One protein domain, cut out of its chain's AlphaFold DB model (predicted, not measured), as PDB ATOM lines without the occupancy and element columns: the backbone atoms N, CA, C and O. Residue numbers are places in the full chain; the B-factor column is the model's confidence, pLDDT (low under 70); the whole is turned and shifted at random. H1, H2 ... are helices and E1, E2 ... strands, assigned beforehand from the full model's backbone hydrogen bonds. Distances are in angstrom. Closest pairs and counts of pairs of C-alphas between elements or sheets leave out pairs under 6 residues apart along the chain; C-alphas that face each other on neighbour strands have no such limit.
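This is residues 194 to 241 and 251 to 279 of the 761 residues of an uncharacterized protein of Gallibacterium anatis IPDH697-78 (UniProt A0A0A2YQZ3). Two small hairpins, E1 with E2 and E3 with E4, meet in a long body, and H1 runs off one end as an arm, residues 194 to 201 sticking out. The 77 printed residues include H1, E1, E2, E3 and E4 in that order; the class is mixed, both sheets antiparallel. The whole is loose, radius of gyration of the C-alphas 16.5 A, spanning 60 by 26 by 20 A.

H1, residues 194 to 208, has every O i to N i+4 pair within hydrogen-bond range. E1, residues 219 to 223, and E2, residues 226 to 230, form a hairpin; N 221 and O 228 are 2.9 A apart. E3, residues 253 to 259, and E4, residues 266 to 272, form another; N 256 and O 269 are 2.9 A apart. The closest C-alphas of E1 and E3, Gly 223 and Val 255, are 5.1 A apart. H1 is apart from E3 and E4.

H1, 20.5 A long, begins at C-alpha 194 (-4.180, -17.024, 28.258). E3 measures 18.7 A; E4, 19.0 A, ends at C-alpha 272 (-41.467, -42.152, 1.949).

Residues 242 to 250 are cut out, C-alphas 241 and 251 being 15.9 A apart. Residues 212 to 216, 237 and 239 to 241 have pLDDT under 70.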
ATOM      1  N   SER A 194      -3.381 -17.471  29.402       89.81
ATOM      2  CA  SER A 194      -4.180 -17.024  28.258       89.81
ATOM      3  C   SER A 194      -4.231 -18.083  27.158       89.81
ATOM      4  O   SER A 194      -5.289 -18.267  26.564       89.81
ATOM      5  N   ASP A 195      -3.138 -18.811  26.923       89.31
ATOM      6  CA  ASP A 195      -3.092 -19.921  25.966       89.31
ATOM      7  C   ASP A 195      -4.095 -21.021  26.359       89.31
ATOM      8  O   ASP A 195      -4.875 -21.485  25.525       89.31
ATOM      9  N   LEU A 196      -4.154 -21.372  27.652       89.62
ATOM     10  CA  LEU A 196      -5.107 -22.355  28.182       89.62
ATOM     11  C   LEU A 196      -6.560 -21.860  28.131       89.62
ATOM     12  O   LEU A 196      -7.468 -22.626  27.816       89.62
ATOM     13  N   VAL A 197      -6.801 -20.583  28.430       91.44
ATOM     14  CA  VAL A 197      -8.140 -19.981  28.327       91.44
ATOM     15  C   VAL A 197      -8.611 -19.968  26.874       91.44
ATOM     16  O   VAL A 197      -9.757 -20.325  26.602       91.44
ATOM     17  N   ASN A 198      -7.732 -19.626  25.933       87.25
ATOM     18  CA  ASN A 198      -8.032 -19.667  24.505       87.25
ATOM     19  C   ASN A 198      -8.346 -21.098  24.046       87.25
ATOM     20  O   ASN A 198      -9.351 -21.307  23.369       87.25
ATOM     21  N   ALA A 199      -7.566 -22.086  24.494       86.50
ATOM     22  CA  ALA A 199      -7.830 -23.503  24.256       86.50
ATOM     23  C   ALA A 199      -9.210 -23.939  24.776       86.50
ATOM     24  O   ALA A 199     -10.007 -24.525  24.045       86.50
ATOM     25  N   ALA A 200      -9.528 -23.609  26.031       88.75
ATOM     26  CA  ALA A 200     -10.806 -23.950  26.649       88.75
ATOM     27  C   ALA A 200     -11.993 -23.267  25.948       88.75
ATOM     28  O   ALA A 200     -13.043 -23.883  25.755       88.75
ATOM     29  N   ASN A 201     -11.828 -22.010  25.528       86.88
ATOM     30  CA  ASN A 201     -12.840 -21.279  24.772       86.88
ATOM     31  C   ASN A 201     -13.048 -21.862  23.371       86.88
ATOM     32  O   ASN A 201     -14.190 -21.917  22.916       86.88
ATOM     33  N   GLN A 202     -11.986 -22.321  22.705       84.62
ATOM     34  CA  GLN A 202     -12.095 -22.997  21.414       84.62
ATOM     35  C   GLN A 202     -12.855 -24.320  21.556       84.62
ATOM     36  O   GLN A 202     -13.845 -24.515  20.863       84.62
ATOM     37  N   ILE A 203     -12.498 -25.158  22.536       85.00
ATOM     38  CA  ILE A 203     -13.223 -26.406  22.835       85.00
ATOM     39  C   ILE A 203     -14.704 -26.123  23.111       85.00
ATOM     40  O   ILE A 203     -15.586 -26.833  22.635       85.00
ATOM     41  N   LYS A 204     -15.006 -25.057  23.862       85.88
ATOM     42  CA  LYS A 204     -16.389 -24.648  24.116       85.88
ATOM     43  C   LYS A 204     -17.115 -24.276  22.820       85.88
ATOM     44  O   LYS A 204     -18.231 -24.741  22.619       85.88
ATOM     45  N   GLN A 205     -16.493 -23.492  21.940       83.06
ATOM     46  CA  GLN A 205     -17.065 -23.153  20.632       83.06
ATOM     47  C   GLN A 205     -17.281 -24.391  19.755       83.06
ATOM     48  O   GLN A 205     -18.360 -24.545  19.180       83.06
ATOM     49  N   ASP A 206     -16.315 -25.307  19.727       81.44
ATOM     50  CA  ASP A 206     -16.395 -26.558  18.970       81.44
ATOM     51  C   ASP A 206     -17.526 -27.469  19.477       81.44
ATOM     52  O   ASP A 206     -18.035 -28.295  18.730       81.44
ATOM     53  N   ILE A 207     -17.986 -27.300  20.720       82.75
ATOM     54  CA  ILE A 207     -19.100 -28.061  21.308       82.75
ATOM     55  C   ILE A 207     -20.446 -27.331  21.140       82.75
ATOM     56  O   ILE A 207     -21.464 -27.991  20.910       82.75
ATOM     57  N   THR A 208     -20.480 -25.996  21.265       75.94
ATOM     58  CA  THR A 208     -21.727 -25.213  21.422       75.94
ATOM     59  C   THR A 208     -22.084 -24.281  20.257       75.94
ATOM     60  O   THR A 208     -22.966 -23.441  20.420       75.94
ATOM     61  N   ASN A 209     -21.406 -24.374  19.108       77.50
ATOM     62  CA  ASN A 209     -21.694 -23.564  17.915       77.50
ATOM     63  C   ASN A 209     -22.050 -24.429  16.692       77.50
ATOM     64  O   ASN A 209     -21.437 -24.317  15.630       77.50
ATOM     65  N   GLY A 210     -23.020 -25.330  16.852       75.62
ATOM     66  CA  GLY A 210     -23.505 -26.202  15.783       75.62
ATOM     67  C   GLY A 210     -24.620 -25.600  14.924       75.62
ATOM     68  O   GLY A 210     -24.937 -26.161  13.884       75.62
ATOM     69  N   THR A 211     -25.241 -24.486  15.320       72.69
ATOM     70  CA  THR A 211     -26.504 -24.013  14.706       72.69
ATOM     71  C   THR A 211     -26.457 -22.626  14.053       72.69
ATOM     72  O   THR A 211     -27.449 -22.221  13.453       72.69
ATOM     73  N   GLY A 212     -25.335 -21.900  14.131       68.94
ATOM     74  CA  GLY A 212     -25.167 -20.583  13.494       68.94
ATOM     75  C   GLY A 212     -24.817 -20.641  11.997       68.94
ATOM     76  O   GLY A 212     -24.406 -21.682  11.489       68.94
ATOM     77  N   GLU A 213     -24.912 -19.503  11.294       62.19
ATOM     78  CA  GLU A 213     -24.648 -19.375   9.841       62.19
ATOM     79  C   GLU A 213     -23.236 -19.821   9.406       62.19
ATOM     80  O   GLU A 213     -23.047 -20.209   8.259       62.19
ATOM     81  N   ASN A 214     -22.267 -19.848  10.328       67.75
ATOM     82  CA  ASN A 214     -20.900 -20.336  10.109       67.75
ATOM     83  C   ASN A 214     -20.506 -21.403  11.146       67.75
ATOM     84  O   ASN A 214     -19.402 -21.381  11.684       67.75
ATOM     85  N   ALA A 215     -21.433 -22.301  11.491       68.88
ATOM     86  CA  ALA A 215     -21.235 -23.326  12.515       68.88
ATOM     87  C   ALA A 215     -19.998 -24.210  12.254       68.88
ATOM     88  O   ALA A 215     -20.005 -25.098  11.391       68.88
ATOM     89  N   THR A 216     -18.943 -24.007  13.045       69.94
ATOM     90  CA  THR A 216     -17.713 -24.815  13.031       69.94
ATOM     91  C   THR A 216     -17.755 -25.980  14.022       69.94
ATOM     92  O   THR A 216     -17.013 -26.939  13.835       69.94
ATOM     93  N   GLY A 217     -18.646 -25.932  15.019       77.31
ATOM     94  CA  GLY A 217     -18.750 -26.917  16.099       77.31
ATOM     95  C   GLY A 217     -19.992 -27.815  16.044       77.31
ATOM     96  O   GLY A 217     -20.678 -27.913  15.024       77.31
ATOM     97  N   GLY A 218     -20.291 -28.454  17.176       83.75
ATOM     98  CA  GLY A 218     -21.418 -29.358  17.386       83.75
ATOM     99  C   GLY A 218     -21.193 -30.778  16.854       83.75
ATOM    100  O   GLY A 218     -20.104 -31.165  16.440       83.75
ATOM    101  N   PHE A 219     -22.262 -31.570  16.866       83.12
ATOM    102  CA  PHE A 219     -22.351 -32.886  16.244       83.12
ATOM    103  C   PHE A 219     -23.289 -32.811  15.033       83.12
ATOM    104  O   PHE A 219     -24.332 -32.155  15.082       83.12
ATOM    105  N   GLY A 220     -22.903 -33.460  13.935       83.44
ATOM    106  CA  GLY A 220     -23.630 -33.428  12.669       83.44
ATOM    107  C   GLY A 220     -24.239 -34.776  12.304       83.44
ATOM    108  O   GLY A 220     -23.613 -35.815  12.492       83.44
ATOM    109  N   LEU A 221     -25.436 -34.744  11.724       85.06
ATOM    110  CA  LEU A 221     -26.065 -35.878  11.054       85.06
ATOM    111  C   LEU A 221     -26.314 -35.525   9.590       85.06
ATOM    112  O   LEU A 221     -26.902 -34.484   9.287       85.06
ATOM    113  N   THR A 222     -25.867 -36.390   8.687       81.06
ATOM    114  CA  THR A 222     -26.032 -36.204   7.242       81.06
ATOM    115  C   THR A 222     -27.249 -36.984   6.763       81.06
ATOM    116  O   THR A 222     -27.308 -38.201   6.919       81.06
ATOM    117  N   GLY A 223     -28.223 -36.262   6.212       81.81
ATOM    118  CA  GLY A 223     -29.310 -36.826   5.421       81.81
ATOM    119  C   GLY A 223     -28.923 -36.916   3.944       81.81
ATOM    120  O   GLY A 223     -27.803 -36.597   3.548       81.81
ATOM    121  N   ASN A 224     -29.867 -37.315   3.099       79.75
ATOM    122  CA  ASN A 224     -29.609 -37.577   1.684       79.75
ATOM    123  C   ASN A 224     -29.308 -36.306   0.857       79.75
ATOM    124  O   ASN A 224     -28.674 -36.411  -0.188       79.75
ATOM    125  N   ASN A 225     -29.743 -35.116   1.296       79.38
ATOM    126  CA  ASN A 225     -29.539 -33.829   0.601       79.38
ATOM    127  C   ASN A 225     -28.777 -32.772   1.422       79.38
ATOM    128  O   ASN A 225     -28.764 -31.601   1.039       79.38
ATOM    129  N   GLY A 226     -28.167 -33.137   2.550       82.31
ATOM    130  CA  GLY A 226     -27.411 -32.181   3.354       82.31
ATOM    131  C   GLY A 226     -27.121 -32.653   4.770       82.31
ATOM    132  O   GLY A 226     -27.443 -33.774   5.157       82.31
ATOM    133  N   THR A 227     -26.536 -31.767   5.570       83.12
ATOM    134  CA  THR A 227     -26.176 -32.039   6.966       83.12
ATOM    135  C   THR A 227     -26.943 -31.116   7.905       83.12
ATOM    136  O   THR A 227     -27.040 -29.913   7.669       83.12
ATOM    137  N   VAL A 228     -27.454 -31.673   9.003       84.00
ATOM    138  CA  VAL A 228     -27.951 -30.918  10.158       84.00
ATOM    139  C   VAL A 228     -26.897 -30.989  11.251       84.00
ATOM    140  O   VAL A 228     -26.486 -32.080  11.639       84.00
ATOM    141  N   LYS A 229     -26.470 -29.836  11.763       82.94
ATOM    142  CA  LYS A 229     -25.591 -29.739  12.930       82.94
ATOM    143  C   LYS A 229     -26.390 -29.310  14.163       82.94
ATOM    144  O   LYS A 229     -27.372 -28.574  14.058       82.94
ATOM    145  N   GLN A 230     -25.990 -29.801  15.332       83.62
ATOM    146  CA  GLN A 230     -26.571 -29.437  16.620       83.62
ATOM    147  C   GLN A 230     -25.499 -29.423  17.715       83.62
ATOM    148  O   GLN A 230     -24.523 -30.160  17.638       83.62
ATOM    149  N   ASP A 231     -25.669 -28.595  18.742       84.75
ATOM    150  CA  ASP A 231     -24.744 -28.525  19.871       84.75
ATOM    151  C   ASP A 231     -24.742 -29.842  20.662       84.75
ATOM    152  O   ASP A 231     -25.795 -30.456  20.886       84.75
ATOM    153  N   LEU A 232     -23.567 -30.258  21.146       80.69
ATOM    154  CA  LEU A 232     -23.459 -31.445  21.999       80.69
ATOM    155  C   LEU A 232     -24.302 -31.262  23.273       80.69
ATOM    156  O   LEU A 232     -24.247 -30.232  23.943       80.69
ATOM    157  N   GLY A 233     -25.084 -32.289  23.619       74.94
ATOM    158  CA  GLY A 233     -25.975 -32.293  24.785       74.94
ATOM    159  C   GLY A 233     -27.406 -31.810  24.514       74.94
ATOM    160  O   GLY A 233     -28.262 -31.955  25.389       74.94
ATOM    161  N   LYS A 234     -27.709 -31.294  23.314       80.44
ATOM    162  CA  LYS A 234     -29.090 -31.060  22.864       80.44
ATOM    163  C   LYS A 234     -29.611 -32.280  22.104       80.44
ATOM    164  O   LYS A 234     -28.892 -32.902  21.328       80.44
ATOM    165  N   ALA A 235     -30.872 -32.635  22.336       70.88
ATOM    166  CA  ALA A 235     -31.488 -33.766  21.652       70.88
ATOM    167  C   ALA A 235     -31.744 -33.421  20.177       70.88
ATOM    168  O   ALA A 235     -32.430 -32.441  19.880       70.88
ATOM    169  N   ILE A 236     -31.243 -34.255  19.265       73.94
ATOM    170  CA  ILE A 236     -31.693 -34.287  17.872       73.94
ATOM    171  C   ILE A 236     -32.762 -35.371  17.755       73.94
ATOM    172  O   ILE A 236     -32.548 -36.521  18.131       73.94
ATOM    173  N   THR A 237     -33.960 -34.992  17.324       65.19
ATOM    174  CA  THR A 237     -35.072 -35.938  17.206       65.19
ATOM    175  C   THR A 237     -35.047 -36.552  15.815       65.19
ATOM    176  O   THR A 237     -35.238 -35.841  14.836       65.19
ATOM    177  N   ILE A 238     -34.847 -37.868  15.739       70.69
ATOM    178  CA  ILE A 238     -35.013 -38.666  14.519       70.69
ATOM    179  C   ILE A 238     -36.052 -39.726  14.855       70.69
ATOM    180  O   ILE A 238     -35.877 -40.481  15.812       70.69
ATOM    181  N   LYS A 239     -37.167 -39.753  14.130       54.78
ATOM    182  CA  LYS A 239     -38.258 -40.698  14.391       54.78
ATOM    183  C   LYS A 239     -38.352 -41.693  13.242       54.78
ATOM    184  O   LYS A 239     -38.599 -41.287  12.112       54.78
ATOM    185  N   GLY A 240     -38.189 -42.975  13.559       61.12
ATOM    186  CA  GLY A 240     -38.588 -44.118  12.735       61.12
ATOM    187  C   GLY A 240     -39.578 -44.990  13.519       61.12
ATOM    188  O   GLY A 240     -39.587 -44.941  14.747       61.12
ATOM    189  N   GLY A 241     -40.451 -45.725  12.823       49.12
ATOM    190  CA  GLY A 241     -41.614 -46.402  13.424       49.12
ATOM    191  C   GLY A 241     -41.561 -47.933  13.512       49.12
ATOM    192  O   GLY A 241     -42.526 -48.514  13.992       49.12
ATOM    193  N   LYS A 251     -34.460 -48.317   0.456       77.12
ATOM    194  CA  LYS A 251     -34.819 -47.709  -0.838       77.12
ATOM    195  C   LYS A 251     -36.081 -46.851  -0.801       77.12
ATOM    196  O   LYS A 251     -36.201 -45.910  -1.580       77.12
ATOM    197  N   ASN A 252     -37.031 -47.174   0.078       81.00
ATOM    198  CA  ASN A 252     -38.340 -46.507   0.122       81.00
ATOM    199  C   ASN A 252     -38.410 -45.331   1.094       81.00
ATOM    200  O   ASN A 252     -39.452 -44.679   1.183       81.00
ATOM    201  N   THR A 253     -37.330 -45.052   1.821       85.38
ATOM    202  CA  THR A 253     -37.247 -43.938   2.765       85.38
ATOM    203  C   THR A 253     -36.216 -42.923   2.309       85.38
ATOM    204  O   THR A 253     -35.114 -43.286   1.910       85.38
ATOM    205  N   TYR A 254     -36.549 -41.643   2.426       79.50
ATOM    206  CA  TYR A 254     -35.646 -40.540   2.139       79.50
ATOM    207  C   TYR A 254     -35.506 -39.664   3.378       79.50
ATOM    208  O   TYR A 254     -36.500 -39.170   3.908       79.50
ATOM    209  N   VAL A 255     -34.280 -39.459   3.858       86.12
ATOM    210  CA  VAL A 255     -34.034 -38.559   4.985       86.12
ATOM    211  C   VAL A 255     -33.692 -37.185   4.426       86.12
ATOM    212  O   VAL A 255     -32.552 -36.900   4.056       86.12
ATOM    213  N   SER A 256     -34.709 -36.331   4.355       80.50
ATOM    214  CA  SER A 256     -34.572 -34.959   3.883       80.50
ATOM    215  C   SER A 256     -34.119 -34.035   5.009       80.50
ATOM    216  O   SER A 256     -34.646 -34.062   6.119       80.50
ATOM    217  N   VAL A 257     -33.154 -33.174   4.712       84.00
ATOM    218  CA  VAL A 257     -32.866 -31.984   5.503       84.00
ATOM    219  C   VAL A 257     -33.754 -30.860   4.990       84.00
ATOM    220  O   VAL A 257     -33.656 -30.475   3.821       84.00
ATOM    221  N   LYS A 258     -34.621 -30.339   5.857       80.81
ATOM    222  CA  LYS A 258     -35.533 -29.229   5.556       80.81
ATOM    223  C   LYS A 258     -35.351 -28.099   6.557       80.81
ATOM    224  O   LYS A 258     -34.892 -28.328   7.673       80.81
ATOM    225  N   ASP A 259     -35.696 -26.881   6.162       82.62
ATOM    226  CA  ASP A 259     -35.817 -25.777   7.111       82.62
ATOM    227  C   ASP A 259     -37.082 -25.977   7.955       82.62
ATOM    228  O   ASP A 259     -38.135 -26.348   7.431       82.62
ATOM    229  N   LYS A 260     -36.973 -25.761   9.268       76.56
ATOM    230  CA  LYS A 260     -38.109 -25.831  10.184       76.56
ATOM    231  C   LYS A 260     -39.133 -24.764   9.818       76.56
ATOM    232  O   LYS A 260     -38.788 -23.633   9.478       76.56
ATOM    233  N   THR A 261     -40.404 -25.106   9.979       73.69
ATOM    234  CA  THR A 261     -41.540 -24.212   9.698       73.69
ATOM    235  C   THR A 261     -41.593 -22.970  10.593       73.69
ATOM    236  O   THR A 261     -42.197 -21.976  10.204       73.69
ATOM    237  N   ASP A 262     -40.940 -22.993  11.757       73.62
ATOM    238  CA  ASP A 262     -40.817 -21.854  12.676       73.62
ATOM    239  C   ASP A 262     -39.598 -20.950  12.392       73.62
ATOM    240  O   ASP A 262     -39.373 -19.974  13.106       73.62
ATOM    241  N   GLY A 263     -38.796 -21.271  11.369       72.00
ATOM    242  CA  GLY A 263     -37.591 -20.525  11.004       72.00
ATOM    243  C   GLY A 263     -36.403 -20.710  11.957       72.00
ATOM    244  O   GLY A 263     -35.385 -20.046  11.788       72.00
ATOM    245  N   THR A 264     -36.478 -21.613  12.943       71.12
ATOM    246  CA  THR A 264     -35.449 -21.768  13.995       71.12
ATOM    247  C   THR A 264     -34.266 -22.672  13.606       71.12
ATOM    248  O   THR A 264     -33.474 -23.083  14.457       71.12
ATOM    249  N   GLY A 265     -34.123 -23.009  12.320       75.38
ATOM    250  CA  GLY A 265     -33.005 -23.786  11.771       75.38
ATOM    251  C   GLY A 265     -33.463 -24.992  10.952       75.38
ATOM    252  O   GLY A 265     -34.605 -25.047  10.519       75.38
ATOM    253  N   LYS A 266     -32.586 -25.978  10.740       77.88
ATOM    254  CA  LYS A 266     -32.876 -27.178   9.928       77.88
ATOM    255  C   LYS A 266     -33.376 -28.360  10.770       77.88
ATOM    256  O   LYS A 266     -33.123 -28.420  11.977       77.88
ATOM    257  N   GLU A 267     -34.083 -29.297  10.153       80.06
ATOM    258  CA  GLU A 267     -34.535 -30.566  10.735       80.06
ATOM    259  C   GLU A 267     -34.377 -31.735   9.750       80.06
ATOM    260  O   GLU A 267     -34.289 -31.527   8.540       80.06
ATOM    261  N   LEU A 268     -34.317 -32.962  10.284       85.75
ATOM    262  CA  LEU A 268     -34.332 -34.199   9.499       85.75
ATOM    263  C   LEU A 268     -35.765 -34.730   9.447       85.75
ATOM    264  O   LEU A 268     -36.324 -35.111  10.477       85.75
ATOM    265  N   VAL A 269     -36.341 -34.783   8.253       79.88
ATOM    266  CA  VAL A 269     -37.666 -35.351   8.004       79.88
ATOM    267  C   VAL A 269     -37.495 -36.656   7.243       79.88
ATOM    268  O   VAL A 269     -36.925 -36.678   6.152       79.88
ATOM    269  N   VAL A 270     -37.999 -37.743   7.825       85.00
ATOM    270  CA  VAL A 270     -38.077 -39.043   7.153       85.00
ATOM    271  C   VAL A 270     -39.322 -39.043   6.276       85.00
ATOM    272  O   VAL A 270     -40.445 -38.939   6.768       85.00
ATOM    273  N   GLU A 271     -39.110 -39.126   4.973       82.56
ATOM    274  CA  GLU A 271     -40.147 -39.178   3.951       82.56
ATOM    275  C   GLU A 271     -40.207 -40.578   3.343       82.56
ATOM    276  O   GLU A 271     -39.220 -41.316   3.374       82.56
ATOM    277  N   MET A 272     -41.351 -40.942   2.764       82.56
ATOM    278  CA  MET A 272     -41.467 -42.152   1.949       82.56
ATOM    279  C   MET A 272     -41.440 -41.796   0.465       82.56
ATOM    280  O   MET A 272     -41.953 -40.747   0.063       82.56
ATOM    281  N   ALA A 273     -40.862 -42.675  -0.351       80.69
ATOM    282  CA  ALA A 273     -40.923 -42.551  -1.799       80.69
ATOM    283  C   ALA A 273     -42.388 -42.556  -2.276       80.69
ATOM    284  O   ALA A 273     -43.233 -43.263  -1.726       80.69
ATOM    285  N   LYS A 274     -42.697 -41.751  -3.300       77.56
ATOM    286  CA  LYS A 274     -44.031 -41.758  -3.933       77.56
ATOM    287  C   LYS A 274     -44.294 -43.079  -4.654       77.56
ATOM    288  O   LYS A 274     -45.403 -43.597  -4.581       77.56
ATOM    289  N   ASP A 275     -43.250 -43.613  -5.281       82.31
ATOM    290  CA  ASP A 275     -43.240 -44.923  -5.917       82.31
ATOM    291  C   ASP A 275     -42.459 -45.884  -5.017       82.31
ATOM    292  O   ASP A 275     -41.253 -45.720  -4.820       82.31
ATOM    293  N   LEU A 276     -43.148 -46.862  -4.432       86.25
ATOM    294  CA  LEU A 276     -42.530 -47.837  -3.535       86.25
ATOM    295  C   LEU A 276     -41.998 -49.026  -4.347       86.25
ATOM    296  O   LEU A 276     -42.740 -49.656  -5.099       86.25
ATOM    297  N   THR A 277     -40.717 -49.346  -4.182       81.81
ATOM    298  CA  THR A 277     -40.030 -50.471  -4.844       81.81
ATOM    299  C   THR A 277     -39.446 -51.413  -3.793       81.81
ATOM    300  O   THR A 277     -39.380 -51.049  -2.630       81.81
ATOM    301  N   ASP A 278     -39.027 -52.631  -4.145       84.25
ATOM    302  CA  ASP A 278     -38.351 -53.523  -3.176       84.25
ATOM    303  C   ASP A 278     -39.212 -53.897  -1.946       84.25
ATOM    304  O   ASP A 278     -38.701 -54.139  -0.855       84.25
ATOM    305  N   LEU A 279     -40.539 -53.918  -2.120       86.38
ATOM    306  CA  LEU A 279     -41.489 -54.402  -1.121       86.38
ATOM    307  C   LEU A 279     -41.816 -55.876  -1.364       86.38
ATOM    308  O   LEU A 279     -42.068 -56.286  -2.497       86.38
TER     309      LEU A 279